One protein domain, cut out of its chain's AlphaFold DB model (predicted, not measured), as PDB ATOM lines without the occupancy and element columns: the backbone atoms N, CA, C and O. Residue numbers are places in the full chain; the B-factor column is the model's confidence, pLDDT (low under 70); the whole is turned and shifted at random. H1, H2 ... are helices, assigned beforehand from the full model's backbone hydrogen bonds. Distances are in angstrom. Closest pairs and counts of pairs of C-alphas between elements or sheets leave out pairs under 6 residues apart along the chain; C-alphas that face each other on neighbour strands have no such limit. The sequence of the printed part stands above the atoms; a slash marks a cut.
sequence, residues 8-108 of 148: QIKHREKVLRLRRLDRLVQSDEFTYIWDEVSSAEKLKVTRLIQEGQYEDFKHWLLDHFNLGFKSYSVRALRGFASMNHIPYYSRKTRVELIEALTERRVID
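This is residues 8 to 108 of the 148 residues of an uncharacterized protein of marine sediment metagenome (UniProt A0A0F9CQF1). Two groups of helices follow each other along an elongated shape, with the short helix H5 joining them: H1, H3 and H4 run roughly lengthwise at one end with H2 across them near H5, and H6 and H7 lie side by side at the other end. Residues 8 to 13 of H1 stick out free from the first group, and residues 84 to 93 loop back from the end of H6 to the beginning of H7, so that these two run the same way. The printed part has 101 residues with seven named helices, H1 to H7 in order along the chain, and no named strand; the class is all helix. The whole is only just loose, close to compact, with a radius of gyration of the C-alphas of 15.7 A, and the C-alphas span 52 by 33 by 20 A.

H1, residues 8 to 25, touches H4, residues 54 to 63, with its residues 17 to 24 alone; the closest C-alphas are those of Leu 21 and Tyr 54, 5.9 A apart. The two run the same way at a shallow tilt of 22 degrees. H2, residues 28 to 36, is close to H1 but not clearly touching, at a steep tilt of 63 degrees, with the C-alphas of Leu 24 and Phe 30 the closest at 6.8 A. H3, residues 39 to 51, makes a helical hairpin with H4, opposite ways at a shallow tilt of 27 degrees. H3 touches H4 with residues 45 to 49 alone, and the closest C-alphas are those of Leu 48 and Phe 57, 6.0 A apart. H5, residues 65 to 69, meets H4 only through their link. H5 touches H2, where the closest C-alphas are those of Glu 29 and Gly 68, 5.5 A apart. H7, residues 94 to 106, touches H5 with residues 98 to 102 alone, the closest C-alphas being those of Phe 69 and Ile 98 at 6.5 A. H6, residues 74 to 83, touches H7 and runs the same way at a shallow tilt of 31 degrees; the C-alphas of Val 74 and Arg 94 are the closest, 5.8 A apart. The helix packing is mostly aligned: the three touching pairs with a tilt, H1 and H4, H3 and H4, H6 and H7, are at a shallow tilt. H1 is apart from H5, H6 and H7. Every O i to N i+4 pair is within hydrogen-bond range in H1, H2, H3, H4, H5 and H6, and 8 of 9 are in H7.

H1 begins at C-alpha 8, at (6.623, 32.859, -36.723), and is the longest helix, 25.8 A from first to last C-alpha. H2 measures 12.7 A, and H3 measures 18.5 A. H4 begins at C-alpha 54, at (21.368, 33.469, -23.193), and measures 14.3 A. H5 has 5 residues, and H6 measures 14.2 A. H7 measures 18.8 A and ends at C-alpha 106, at (24.582, 41.420, -8.450).

The two C-alphas farthest apart are those of Gln 8 and Arg 91, 52.9 A. The printed part has no cut. The links from H1 to H2, H2 to H3, H3 to H4, H4 to H5 and H5 to H6 are tight; the link from H6 to H7, 10 residues, is short but not tight, and no link is long. The mean pLDDT of the printed part is 84.1, and 11 residues are under 70, namely residues 66 to 71 and residues 104 to 108.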
ATOM      1  N   GLN A   8       5.922  31.613 -36.400       90.00
ATOM      2  CA  GLN A   8       6.623  32.859 -36.723       90.00
ATOM      3  C   GLN A   8       7.061  33.619 -35.466       90.00
ATOM      4  O   GLN A   8       8.186  34.121 -35.425       90.00
ATOM      5  N   ILE A   9       6.217  33.664 -34.430       91.56
ATOM      6  CA  ILE A   9       6.550  34.280 -33.139       91.56
ATOM      7  C   ILE A   9       7.728  33.544 -32.492       91.56
ATOM      8  O   ILE A   9       8.752  34.170 -32.217       91.56
ATOM      9  N   LYS A  10       7.648  32.214 -32.357       89.75
ATOM     10  CA  LYS A  10       8.731  31.395 -31.782       89.75
ATOM     11  C   LYS A  10      10.041  31.538 -32.553       89.75
ATOM     12  O   LYS A  10      11.118  31.624 -31.963       89.75
ATOM     13  N   HIS A  11       9.965  31.584 -33.882       91.38
ATOM     14  CA  HIS A  11      11.141  31.799 -34.719       91.38
ATOM     15  C   HIS A  11      11.757  33.182 -34.476       91.38
ATOM     16  O   HIS A  11      12.966  33.291 -34.267       91.38
ATOM     17  N   ARG A  12      10.933  34.235 -34.435       92.94
ATOM     18  CA  ARG A  12      11.384  35.602 -34.157       92.94
ATOM     19  C   ARG A  12      12.048  35.711 -32.787       92.94
ATOM     20  O   ARG A  12      13.111  36.318 -32.686       92.94
ATOM     21  N   GLU A  13      11.466  35.118 -31.751       90.81
ATOM     22  CA  GLU A  13      12.042  35.097 -30.402       90.81
ATOM     23  C   GLU A  13      13.406  34.406 -30.376       90.81
ATOM     24  O   GLU A  13      14.364  34.956 -29.826       90.81
ATOM     25  N   LYS A  14      13.532  33.253 -31.045       89.62
ATOM     26  CA  LYS A  14      14.809  32.541 -31.171       89.62
ATOM     27  C   LYS A  14      15.871  33.402 -31.858       89.62
ATOM     28  O   LYS A  14      16.990  33.505 -31.359       89.62
ATOM     29  N   VAL A  15      15.523  34.069 -32.960       91.94
ATOM     30  CA  VAL A  15      16.438  34.978 -33.673       91.94
ATOM     31  C   VAL A  15      16.854  36.156 -32.789       91.94
ATOM     32  O   VAL A  15      18.031  36.508 -32.745       91.94
ATOM     33  N   LEU A  16      15.915  36.763 -32.059       91.81
ATOM     34  CA  LEU A  16      16.220  37.865 -31.146       91.81
ATOM     35  C   LEU A  16      17.152  37.425 -30.013       91.81
ATOM     36  O   LEU A  16      18.071  38.169 -29.676       91.81
ATOM     37  N   ARG A  17      16.955  36.225 -29.458       88.50
ATOM     38  CA  ARG A  17      17.831  35.665 -28.421       88.50
ATOM     39  C   ARG A  17      19.257  35.461 -28.940       88.50
ATOM     40  O   ARG A  17      20.193  35.919 -28.294       88.50
ATOM     41  N   LEU A  18      19.416  34.880 -30.131       89.75
ATOM     42  CA  LEU A  18      20.732  34.706 -30.759       89.75
ATOM     43  C   LEU A  18      21.423  36.047 -31.036       89.75
ATOM     44  O   LEU A  18      22.599  36.200 -30.734       89.75
ATOM     45  N   ARG A  19      20.686  37.056 -31.521       92.06
ATOM     46  CA  ARG A  19      21.233  38.410 -31.728       92.06
ATOM     47  C   ARG A  19      21.681  39.082 -30.432       92.06
ATOM     48  O   ARG A  19      22.639  39.844 -30.445       92.06
ATOM     49  N   ARG A  20      20.971  38.865 -29.322       88.75
ATOM     50  CA  ARG A  20      21.384  39.400 -28.013       88.75
ATOM     51  C   ARG A  20      22.673  38.745 -27.535       88.75
ATOM     52  O   ARG A  20      23.533  39.441 -27.013       88.75
ATOM     53  N   LEU A  21      22.798  37.438 -27.740       90.81
ATOM     54  CA  LEU A  21      24.000  36.689 -27.404       90.81
ATOM     55  C   LEU A  21      25.197  37.163 -28.242       90.81
ATOM     56  O   LEU A  21      26.232  37.490 -27.676       90.81
ATOM     57  N   ASP A  22      25.023  37.301 -29.557       92.06
ATOM     58  CA  ASP A  22      26.052  37.815 -30.474       92.06
ATOM     59  C   ASP A  22      26.582  39.194 -30.042       92.06
ATOM     60  O   ASP A  22      27.787  39.401 -29.946       92.06
ATOM     61  N   ARG A  23      25.687  40.112 -29.649       91.19
ATOM     62  CA  ARG A  23      26.086  41.427 -29.112       91.19
ATOM     63  C   ARG A  23      26.930  41.336 -27.843       91.19
ATOM     64  O   ARG A  23      27.820  42.157 -27.663       91.19
ATOM     65  N   LEU A  24      26.628  40.395 -26.951       87.44
ATOM     66  CA  LEU A  24      27.411  40.205 -25.729       87.44
ATOM     67  C   LEU A  24      28.788  39.604 -26.045       87.44
ATOM     68  O   LEU A  24      29.775  40.033 -25.462       87.44
ATOM     69  N   VAL A  25      28.873  38.669 -26.994       91.19
ATOM     70  CA  VAL A  25      30.151  38.087 -27.450       91.19
ATOM     71  C   VAL A  25      31.038  39.134 -28.135       91.19
ATOM     72  O   VAL A  25      32.250  39.095 -27.991       91.19
ATOM     73  N   GLN A  26      30.453  40.101 -28.839       89.94
ATOM     74  CA  GLN A  26      31.191  41.201 -29.475       89.94
ATOM     75  C   GLN A  26      31.592  42.327 -28.508       89.94
ATOM     76  O   GLN A  26      32.175  43.316 -28.945       89.94
ATOM     77  N   SER A  27      31.254  42.226 -27.220       85.94
ATOM     78  CA  SER A  27      31.603  43.260 -26.245       85.94
ATOM     79  C   SER A  27      33.092  43.237 -25.885       85.94
ATOM     80  O   SER A  27      33.732  42.178 -25.842       85.94
ATOM     81  N   ASP A  28      33.636  44.414 -25.575       81.69
ATOM     82  CA  ASP A  28      35.011  44.552 -25.089       81.69
ATOM     83  C   ASP A  28      35.189  43.804 -23.760       81.69
ATOM     84  O   ASP A  28      36.222  43.176 -23.514       81.69
ATOM     85  N   GLU A  29      34.157  43.805 -22.913       80.88
ATOM     86  CA  GLU A  29      34.166  43.097 -21.638       80.88
ATOM     87  C   GLU A  29      34.257  41.585 -21.821       80.88
ATOM     88  O   GLU A  29      35.044  40.944 -21.126       80.88
ATOM     89  N   PHE A  30      33.513  41.012 -22.773       88.19
ATOM     90  CA  PHE A  30      33.650  39.594 -23.096       88.19
ATOM     91  C   PHE A  30      35.051  39.274 -23.605       88.19
ATOM     92  O   PHE A  30      35.645  38.317 -23.125       88.19
ATOM     93  N   THR A  31      35.585  40.073 -24.531       87.75
ATOM     94  CA  THR A  31      36.921  39.849 -25.105       87.75
ATOM     95  C   THR A  31      37.984  39.811 -24.008       87.75
ATOM     96  O   THR A  31      38.777  38.877 -23.938       87.75
ATOM     97  N   TYR A  32      37.932  40.766 -23.081       83.25
ATOM     98  CA  TYR A  32      38.858  40.808 -21.955       83.25
ATOM     99  C   TYR A  32      38.694  39.609 -21.014       83.25
ATOM    100  O   TYR A  32      39.668  38.958 -20.646       83.25
ATOM    101  N   ILE A  33      37.458  39.307 -20.601       86.81
ATOM    102  CA  ILE A  33      37.191  38.171 -19.714       86.81
ATOM    103  C   ILE A  33      37.653  36.877 -20.381       86.81
ATOM    104  O   ILE A  33      38.266  36.038 -19.727       86.81
ATOM    105  N   TRP A  34      37.387  36.725 -21.677       90.81
ATOM    106  CA  TRP A  34      37.789  35.574 -22.463       90.81
ATOM    107  C   TRP A  34      39.300  35.369 -22.414       90.81
ATOM    108  O   TRP A  34      39.741  34.243 -22.229       90.81
ATOM    109  N   ASP A  35      40.111  36.413 -22.509       87.50
ATOM    110  CA  ASP A  35      41.567  36.257 -22.449       87.50
ATOM    111  C   ASP A  35      42.066  35.796 -21.069       87.50
ATOM    112  O   ASP A  35      43.011  35.010 -20.993       87.50
ATOM    113  N   GLU A  36      41.373  36.180 -19.996       85.06
ATOM    114  CA  GLU A  36      41.776  35.914 -18.608       85.06
ATOM    115  C   GLU A  36      41.263  34.582 -18.030       85.06
ATOM    116  O   GLU A  36      41.823  34.058 -17.063       85.06
ATOM    117  N   VAL A  37      40.177  34.022 -18.570       89.00
ATOM    118  CA  VAL A  37      39.573  32.793 -18.031       89.00
ATOM    119  C   VAL A  37      40.280  31.522 -18.509       89.00
ATOM    120  O   VAL A  37      40.858  31.446 -19.595       89.00
ATOM    121  N   SER A  38      40.196  30.470 -17.692       91.00
ATOM    122  CA  SER A  38      40.808  29.172 -17.994       91.00
ATOM    123  C   SER A  38      40.216  28.504 -19.246       91.00
ATOM    124  O   SER A  38      39.058  28.722 -19.606       91.00
ATOM    125  N   SER A  39      40.971  27.595 -19.872       93.31
ATOM    126  CA  SER A  39      40.488  26.805 -21.017       93.31
ATOM    127  C   SER A  39      39.222  25.992 -20.709       93.31
ATOM    128  O   SER A  39      38.396  25.784 -21.595       93.31
ATOM    129  N   ALA A  40      39.043  25.550 -19.458       92.75
ATOM    130  CA  ALA A  40      37.841  24.835 -19.027       92.75
ATOM    131  C   ALA A  40      36.600  25.745 -19.044       92.75
ATOM    132  O   ALA A  40      35.547  25.348 -19.546       92.75
ATOM    133  N   GLU A  41      36.742  26.986 -18.570       92.38
ATOM    134  CA  GLU A  41      35.677  27.994 -18.616       92.38
ATOM    135  C   GLU A  41      35.354  28.408 -20.055       92.38
ATOM    136  O   GLU A  41      34.183  28.442 -20.433       92.38
ATOM    137  N   LYS A  42      36.369  28.598 -20.911       93.81
ATOM    138  CA  LYS A  42      36.167  28.852 -22.353       93.81
ATOM    139  C   LYS A  42      35.299  27.782 -23.004       93.81
ATOM    140  O   LYS A  42      34.378  28.084 -23.765       93.81
ATOM    141  N   LEU A  43      35.572  26.518 -22.688       95.31
ATOM    142  CA  LEU A  43      34.831  25.386 -23.228       95.31
ATOM    143  C   LEU A  43      33.384  25.352 -22.716       95.31
ATOM    144  O   LEU A  43      32.466  25.122 -23.503       95.31
ATOM    145  N   LYS A  44      33.167  25.635 -21.426       93.75
ATOM    146  CA  LYS A  44      31.829  25.763 -20.830       93.75
ATOM    147  C   LYS A  44      31.020  26.869 -21.511       93.75
ATOM    148  O   LYS A  44      29.902  26.624 -21.953       93.75
ATOM    149  N   VAL A  45      31.601  28.053 -21.665       93.94
ATOM    150  CA  VAL A  45      30.955  29.201 -22.315       93.94
ATOM    151  C   VAL A  45      30.646  28.929 -23.778       93.94
ATOM    152  O   VAL A  45      29.546  29.224 -24.233       93.94
ATOM    153  N   THR A  46      31.568  28.303 -24.509       94.62
ATOM    154  CA  THR A  46      31.336  27.930 -25.911       94.62
ATOM    155  C   THR A  46      30.098  27.043 -26.051       94.62
ATOM    156  O   THR A  46      29.310  27.245 -26.973       94.62
ATOM    157  N   ARG A  47      29.872  26.107 -25.115       94.81
ATOM    158  CA  ARG A  47      28.651  25.284 -25.094       94.81
ATOM    159  C   ARG A  47      27.399  26.123 -24.846       94.81
ATOM    160  O   ARG A  47      26.442  25.988 -25.600       94.81
ATOM    161  N   LEU A  48      27.427  27.045 -23.879       92.88
ATOM    162  CA  LEU A  48      26.299  27.957 -23.622       92.88
ATOM    163  C   LEU A  48      25.935  28.782 -24.868       92.88
ATOM    164  O   LEU A  48      24.758  28.931 -25.199       92.88
ATOM    165  N   ILE A  49      26.948  29.272 -25.589       92.00
ATOM    166  CA  ILE A  49      26.788  30.021 -26.840       92.00
ATOM    167  C   ILE A  49      26.155  29.142 -27.927       92.00
ATOM    168  O   ILE A  49      25.175  29.549 -28.552       92.00
ATOM    169  N   GLN A  50      26.679  27.930 -28.131       92.19
ATOM    170  CA  GLN A  50      26.181  26.983 -29.136       92.19
ATOM    171  C   GLN A  50      24.736  26.545 -28.871       92.19
ATOM    172  O   GLN A  50      23.939  26.433 -29.801       92.19
ATOM    173  N   GLU A  51      24.381  26.336 -27.606       91.88
ATOM    174  CA  GLU A  51      23.030  25.965 -27.181       91.88
ATOM    175  C   GLU A  51      22.058  27.159 -27.180       91.88
ATOM    176  O   GLU A  51      20.841  26.982 -27.092       91.88
ATOM    177  N   GLY A  52      22.565  28.390 -27.313       88.69
ATOM    178  CA  GLY A  52      21.763  29.610 -27.257       88.69
ATOM    179  C   GLY A  52      21.222  29.914 -25.855       88.69
ATOM    180  O   GLY A  52      20.177  30.566 -25.733       88.69
ATOM    181  N   GLN A  53      21.912  29.452 -24.808       90.50
ATOM    182  CA  GLN A  53      21.585  29.653 -23.391       90.50
ATOM    183  C   GLN A  53      21.927  31.088 -22.965       90.50
ATOM    184  O   GLN A  53      22.932  31.360 -22.312       90.50
ATOM    185  N   TYR A  54      21.098  32.042 -23.392       88.38
ATOM    186  CA  TYR A  54      21.368  33.469 -23.193       88.38
ATOM    187  C   TYR A  54      21.453  33.885 -21.716       88.38
ATOM    188  O   TYR A  54      22.354  34.643 -21.369       88.38
ATOM    189  N   GLU A  55      20.536  33.420 -20.859       87.19
ATOM    190  CA  GLU A  55      20.528  33.841 -19.448       87.19
ATOM    191  C   GLU A  55      21.748  33.293 -18.701       87.19
ATOM    192  O   GLU A  55      22.429  34.052 -18.018       87.19
ATOM    193  N   ASP A  56      22.102  32.024 -18.912       90.00
ATOM    194  CA  ASP A  56      23.286  31.420 -18.289       90.00
ATOM    195  C   ASP A  56      24.581  32.088 -18.761       90.00
ATOM    196  O   ASP A  56      25.473  32.369 -17.960       90.00
ATOM    197  N   PHE A  57      24.681  32.403 -20.058       90.50
ATOM    198  CA  PHE A  57      25.818  33.147 -20.599       90.50
ATOM    199  C   PHE A  57      25.916  34.556 -20.002       90.50
ATOM    200  O   PHE A  57      26.999  35.011 -19.639       90.50
ATOM    201  N   LYS A  58      24.777  35.242 -19.863       86.56
ATOM    202  CA  LYS A  58      24.705  36.563 -19.237       86.56
ATOM    203  C   LYS A  58      25.149  36.501 -17.774       86.56
ATOM    204  O   LYS A  58      25.933  37.349 -17.361       86.56
ATOM    205  N   HIS A  59      24.684  35.517 -17.005       86.06
ATOM    206  CA  HIS A  59      25.108  35.327 -15.618       86.06
ATOM    207  C   HIS A  59      26.606  35.049 -15.519       86.06
ATOM    208  O   HIS A  59      27.296  35.720 -14.760       86.06
ATOM    209  N   TRP A  60      27.131  34.167 -16.368       90.06
ATOM    210  CA  TRP A  60      28.564  33.898 -16.417       90.06
ATOM    211  C   TRP A  60      29.394  35.162 -16.689       90.06
ATOM    212  O   TRP A  60      30.397  35.399 -16.013       90.06
ATOM    213  N   LEU A  61      28.965  35.993 -17.645       86.69
ATOM    214  CA  LEU A  61      29.641  37.247 -17.977       86.69
ATOM    215  C   LEU A  61      29.644  38.216 -16.784       86.69
ATOM    216  O   LEU A  61      30.636  38.904 -16.554       86.69
ATOM    217  N   LEU A  62      28.551  38.251 -16.015       81.06
ATOM    218  CA  LEU A  62      28.433  39.066 -14.804       81.06
ATOM    219  C   LEU A  62      29.341  38.557 -13.679       81.06
ATOM    220  O   LEU A  62      30.035  39.361 -13.057       81.06
ATOM    221  N   ASP A  63      29.404  37.244 -13.466       82.81
ATOM    222  CA  ASP A  63      30.250  36.632 -12.432       82.81
ATOM    223  C   ASP A  63      31.742  36.918 -12.669       82.81
ATOM    224  O   ASP A  63      32.522  37.104 -11.731       82.81
ATOM    225  N   HIS A  64      32.138  37.025 -13.938       80.00
ATOM    226  CA  HIS A  64      33.519  37.278 -14.347       80.00
ATOM    227  C   HIS A  64      33.808  38.754 -14.649       80.00
ATOM    228  O   HIS A  64      34.948  39.116 -14.949       80.00
ATOM    229  N   PHE A  65      32.819  39.637 -14.499       70.25
ATOM    230  CA  PHE A  65      32.920  41.063 -14.824       70.25
ATOM    231  C   PHE A  65      33.994  41.804 -14.014       70.25
ATOM    232  O   PHE A  65      34.613  42.755 -14.494       70.25
ATOM    233  N   ASN A  66      34.296  41.309 -12.810       64.81
ATOM    234  CA  ASN A  66      35.414  41.768 -11.981       64.81
ATOM    235  C   ASN A  66      36.766  41.720 -12.698       64.81
ATOM    236  O   ASN A  66      37.631  42.556 -12.434       64.81
ATOM    237  N   LEU A  67      36.962  40.742 -13.588       62.81
ATOM    238  CA  LEU A  67      38.174  40.642 -14.391       62.81
ATOM    239  C   LEU A  67      38.243  41.835 -15.345       62.81
ATOM    240  O   LEU A  67      39.254  42.532 -15.344       62.81
ATOM    241  N   GLY A  68      37.139  42.155 -16.028       63.94
ATOM    242  CA  GLY A  68      37.019  43.306 -16.928       63.94
ATOM    243  C   GLY A  68      37.421  44.634 -16.284       63.94
ATOM    244  O   GLY A  68      38.137  45.421 -16.892       63.94
ATOM    245  N   PHE A  69      37.058  44.875 -15.020       68.12
ATOM    246  CA  PHE A  69      37.405  46.119 -14.322       68.12
ATOM    247  C   PHE A  69      38.900  46.311 -14.011       68.12
ATOM    248  O   PHE A  69      39.342  47.443 -13.763       68.12
ATOM    249  N   LYS A  70      39.707  45.244 -14.055       66.38
ATOM    250  CA  LYS A  70      41.156  45.319 -13.804       66.38
ATOM    251  C   LYS A  70      41.920  46.081 -14.888       66.38
ATOM    252  O   LYS A  70      43.020  46.559 -14.607       66.38
ATOM    253  N   SER A  71      41.354  46.272 -16.075       67.75
ATOM    254  CA  SER A  71      41.971  47.072 -17.142       67.75
ATOM    255  C   SER A  71      41.565  48.548 -17.107       67.75
ATOM    256  O   SER A  71      42.305  49.410 -17.578       67.75
ATOM    257  N   TYR A  72      40.432  48.881 -16.483       74.25
ATOM    258  CA  TYR A  72      39.918  50.248 -16.470       74.25
ATOM    259  C   TYR A  72      40.693  51.168 -15.526       74.25
ATOM    260  O   TYR A  72      40.976  50.838 -14.370       74.25
ATOM    261  N   SER A  73      40.976  52.382 -16.003       82.38
ATOM    262  CA  SER A  73      41.558  53.439 -15.174       82.38
ATOM    263  C   SER A  73      40.636  53.814 -14.008       82.38
ATOM    264  O   SER A  73      39.411  53.726 -14.104       82.38
ATOM    265  N   VAL A  74      41.209  54.337 -12.918       85.50
ATOM    266  CA  VAL A  74      40.430  54.848 -11.771       85.50
ATOM    267  C   VAL A  74      39.416  55.911 -12.210       85.50
ATOM    268  O   VAL A  74      38.309  55.970 -11.682       85.50
ATOM    269  N   ARG A  75      39.757  56.726 -13.217       84.88
ATOM    270  CA  ARG A  75      38.843  57.716 -13.798       84.88
ATOM    271  C   ARG A  75      37.619  57.056 -14.438       84.88
ATOM    272  O   ARG A  75      36.506  57.506 -14.185       84.88
ATOM    273  N   ALA A  76      37.818  56.000 -15.225       78.44
ATOM    274  CA  ALA A  76      36.725  55.254 -15.848       78.44
ATOM    275  C   ALA A  76      35.855  54.552 -14.794       78.44
ATOM    276  O   ALA A  76      34.636  54.695 -14.818       78.44
ATOM    277  N   LEU A  77      36.475  53.903 -13.801       84.00
ATOM    278  CA  LEU A  77      35.769  53.275 -12.679       84.00
ATOM    279  C   LEU A  77      34.911  54.278 -11.899       84.00
ATOM    280  O   LEU A  77      33.766  53.986 -11.572       84.00
ATOM    281  N   ARG A  78      35.413  55.493 -11.657       86.44
ATOM    282  CA  ARG A  78      34.623  56.575 -11.047       86.44
ATOM    283  C   ARG A  78      33.473  57.038 -11.939       86.44
ATOM    284  O   ARG A  78      32.399  57.318 -11.419       86.44
ATOM    285  N   GLY A  79      33.676  57.090 -13.256       79.25
ATOM    286  CA  GLY A  79      32.613  57.366 -14.225       79.25
ATOM    287  C   GLY A  79      31.479  56.346 -14.124       79.25
ATOM    288  O   GLY A  79      30.325  56.723 -13.918       79.25
ATOM    289  N   PHE A  80      31.813  55.053 -14.144       79.75
ATOM    290  CA  PHE A  80      30.840  53.983 -13.933       79.75
ATOM    291  C   PHE A  80      30.182  54.076 -12.555       79.75
ATOM    292  O   PHE A  80      28.963  53.961 -12.448       79.75
ATOM    293  N   ALA A  81      30.950  54.334 -11.498       84.75
ATOM    294  CA  ALA A  81      30.420  54.440 -10.144       84.75
ATOM    295  C   ALA A  81      29.430  55.605 -10.010       84.75
ATOM    296  O   ALA A  81      28.376  55.443  -9.399       84.75
ATOM    297  N   SER A  82      29.708  56.740 -10.655       82.88
ATOM    298  CA  SER A  82      28.787  57.874 -10.735       82.88
ATOM    299  C   SER A  82      27.498  57.516 -11.479       82.88
ATOM    300  O   SER A  82      26.416  57.831 -10.992       82.88
ATOM    301  N   MET A  83      27.592  56.839 -12.631       78.25
ATOM    302  CA  MET A  83      26.420  56.419 -13.419       78.25
ATOM    303  C   MET A  83      25.529  55.424 -12.673       78.25
ATOM    304  O   MET A  83      24.318  55.439 -12.844       78.25
ATOM    305  N   ASN A  84      26.123  54.569 -11.839       77.25
ATOM    306  CA  ASN A  84      25.393  53.628 -10.991       77.25
ATOM    307  C   ASN A  84      25.118  54.222  -9.592       77.25
ATOM    308  O   ASN A  84      24.868  53.465  -8.661       77.25
ATOM    309  N   HIS A  85      25.195  55.551  -9.416       84.62
ATOM    310  CA  HIS A  85      24.890  56.308  -8.190       84.62
ATOM    311  C   HIS A  85      25.640  55.878  -6.913       84.62
ATOM    312  O   HIS A  85      25.086  55.945  -5.811       84.62
ATOM    313  N   ILE A  86      26.860  55.339  -7.017       84.06
ATOM    314  CA  ILE A  86      27.626  54.817  -5.868       84.06
ATOM    315  C   ILE A  86      28.009  55.975  -4.940       84.06
ATOM    316  O   ILE A  86      28.699  56.899  -5.374       84.06
ATOM    317  N   PRO A  87      27.584  55.965  -3.665       86.75
ATOM    318  CA  PRO A  87      27.867  57.064  -2.756       86.75
ATOM    319  C   PRO A  87      29.370  57.174  -2.484       86.75
ATOM    320  O   PRO A  87      30.086  56.175  -2.379       86.75
ATOM    321  N   TYR A  88      29.847  58.415  -2.369       90.81
ATOM    322  CA  TYR A  88      31.245  58.745  -2.065       90.81
ATOM    323  C   TYR A  88      32.284  58.114  -3.016       90.81
ATOM    324  O   TYR A  88      33.446  57.959  -2.640       90.81
ATOM    325  N   TYR A  89      31.908  57.792  -4.261       88.81
ATOM    326  CA  TYR A  89      32.789  57.136  -5.241       88.81
ATOM    327  C   TYR A  89      34.107  57.887  -5.500       88.81
ATOM    328  O   TYR A  89      35.129  57.280  -5.812       88.81
ATOM    329  N   SER A  90      34.122  59.213  -5.350       89.75
ATOM    330  CA  SER A  90      35.324  60.034  -5.527       89.75
ATOM    331  C   SER A  90      36.398  59.776  -4.466       89.75
ATOM    332  O   SER A  90      37.578  59.987  -4.742       89.75
ATOM    333  N   ARG A  91      36.003  59.299  -3.279       92.12
ATOM    334  CA  ARG A  91      36.891  58.990  -2.145       92.12
ATOM    335  C   ARG A  91      37.314  57.524  -2.096       92.12
ATOM    336  O   ARG A  91      38.217  57.197  -1.338       92.12
ATOM    337  N   LYS A  92      36.679  56.667  -2.900       90.44
ATOM    338  CA  LYS A  92      36.981  55.238  -2.953       90.44
ATOM    339  C   LYS A  92      38.285  54.974  -3.705       90.44
ATOM    340  O   LYS A  92      38.587  55.616  -4.723       90.44
ATOM    341  N   THR A  93      39.050  54.021  -3.190       90.94
ATOM    342  CA  THR A  93      40.218  53.443  -3.850       90.94
ATOM    343  C   THR A  93      39.788  52.620  -5.063       90.94
ATOM    344  O   THR A  93      38.609  52.342  -5.276       90.94
ATOM    345  N   ARG A  94      40.754  52.218  -5.893       85.12
ATOM    346  CA  ARG A  94      40.471  51.386  -7.067       85.12
ATOM    347  C   ARG A  94      39.750  50.090  -6.691       85.12
ATOM    348  O   ARG A  94      38.795  49.733  -7.363       85.12
ATOM    349  N   VAL A  95      40.209  49.417  -5.638       85.69
ATOM    350  CA  VAL A  95      39.647  48.135  -5.190       85.69
ATOM    351  C   VAL A  95      38.214  48.331  -4.698       85.69
ATOM    352  O   VAL A  95      37.305  47.697  -5.221       85.69
ATOM    353  N   GLU A  96      37.992  49.319  -3.829       88.44
ATOM    354  CA  GLU A  96      36.661  49.654  -3.302       88.44
ATOM    355  C   GLU A  96      35.666  50.091  -4.391       88.44
ATOM    356  O   GLU A  96      34.454  49.944  -4.229       88.44
ATOM    357  N   LEU A  97      36.149  50.683  -5.490       85.94
ATOM    358  CA  LEU A  97      35.320  51.023  -6.647       85.94
ATOM    359  C   LEU A  97      34.879  49.776  -7.409       85.94
ATOM    360  O   LEU A  97      33.724  49.713  -7.820       85.94
ATOM    361  N   ILE A  98      35.783  48.814  -7.603       83.25
ATOM    362  CA  ILE A  98      35.478  47.552  -8.283       83.25
ATOM    363  C   ILE A  98      34.478  46.756  -7.448       83.25
ATOM    364  O   ILE A  98      33.433  46.385  -7.966       83.25
ATOM    365  N   GLU A  99      34.737  46.588  -6.151       83.75
ATOM    366  CA  GLU A  99      33.831  45.896  -5.226       83.75
ATOM    367  C   GLU A  99      32.431  46.518  -5.237       83.75
ATOM    368  O   GLU A  99      31.448  45.826  -5.492       83.75
ATOM    369  N   ALA A 100      32.331  47.844  -5.089       83.00
ATOM    370  CA  ALA A 100      31.041  48.529  -5.075       83.00
ATOM    371  C   ALA A 100      30.295  48.459  -6.422       83.00
ATOM    372  O   ALA A 100      29.064  48.418  -6.449       83.00
ATOM    373  N   LEU A 101      31.016  48.471  -7.549       79.88
ATOM    374  CA  LEU A 101      30.426  48.317  -8.886       79.88
ATOM    375  C   LEU A 101      29.892  46.906  -9.122       79.88
ATOM    376  O   LEU A 101      28.883  46.741  -9.811       79.88
ATOM    377  N   THR A 102      30.545  45.915  -8.535       75.25
ATOM    378  CA  THR A 102      30.159  44.513  -8.635       75.25
ATOM    379  C   THR A 102      28.986  44.200  -7.715       75.25
ATOM    380  O   THR A 102      27.978  43.681  -8.187       75.25
ATOM    381  N   GLU A 103      29.041  44.599  -6.442       73.31
ATOM    382  CA  GLU A 103      27.966  44.385  -5.461       73.31
ATOM    383  C   GLU A 103      26.628  44.967  -5.922       73.31
ATOM    384  O   GLU A 103      25.584  44.323  -5.811       73.31
ATOM    385  N   ARG A 104      26.644  46.175  -6.497       66.06
ATOM    386  CA  ARG A 104      25.407  46.833  -6.926       66.06
ATOM    387  C   ARG A 104      24.769  46.180  -8.151       66.06
ATOM    388  O   ARG A 104      23.561  46.282  -8.323       66.06
ATOM    389  N   ARG A 105      25.555  45.484  -8.979       59.00
ATOM    390  CA  ARG A 105      25.068  44.812 -10.195       59.00
ATOM    391  C   ARG A 105      24.687  43.351  -9.992       59.00
ATOM    392  O   ARG A 105      23.908  42.842 -10.791       59.00
ATOM    393  N   VAL A 106      25.125  42.718  -8.901       44.06
ATOM    394  CA  VAL A 106      24.582  41.420  -8.450       44.06
ATOM    395  C   VAL A 106      23.088  41.539  -8.087       44.06
ATOM    396  O   VAL A 106      22.358  40.554  -8.144       44.06
ATOM    397  N   ILE A 107      22.592  42.752  -7.812       37.78
ATOM    398  CA  ILE A 107      21.173  43.021  -7.513       37.78
ATOM    399  C   ILE A 107      20.364  43.404  -8.775       37.78
ATOM    400  O   ILE A 107      19.160  43.156  -8.829       37.78
ATOM    401  N   ASP A 108      21.011  43.864  -9.851       38.59
ATOM    402  CA  ASP A 108      20.351  44.220 -11.126       38.59
ATOM    403  C   ASP A 108      20.122  43.008 -12.061       38.59
ATOM    404  O   ASP A 108      19.983  43.127 -13.283       38.59
TER     405      ASP A 108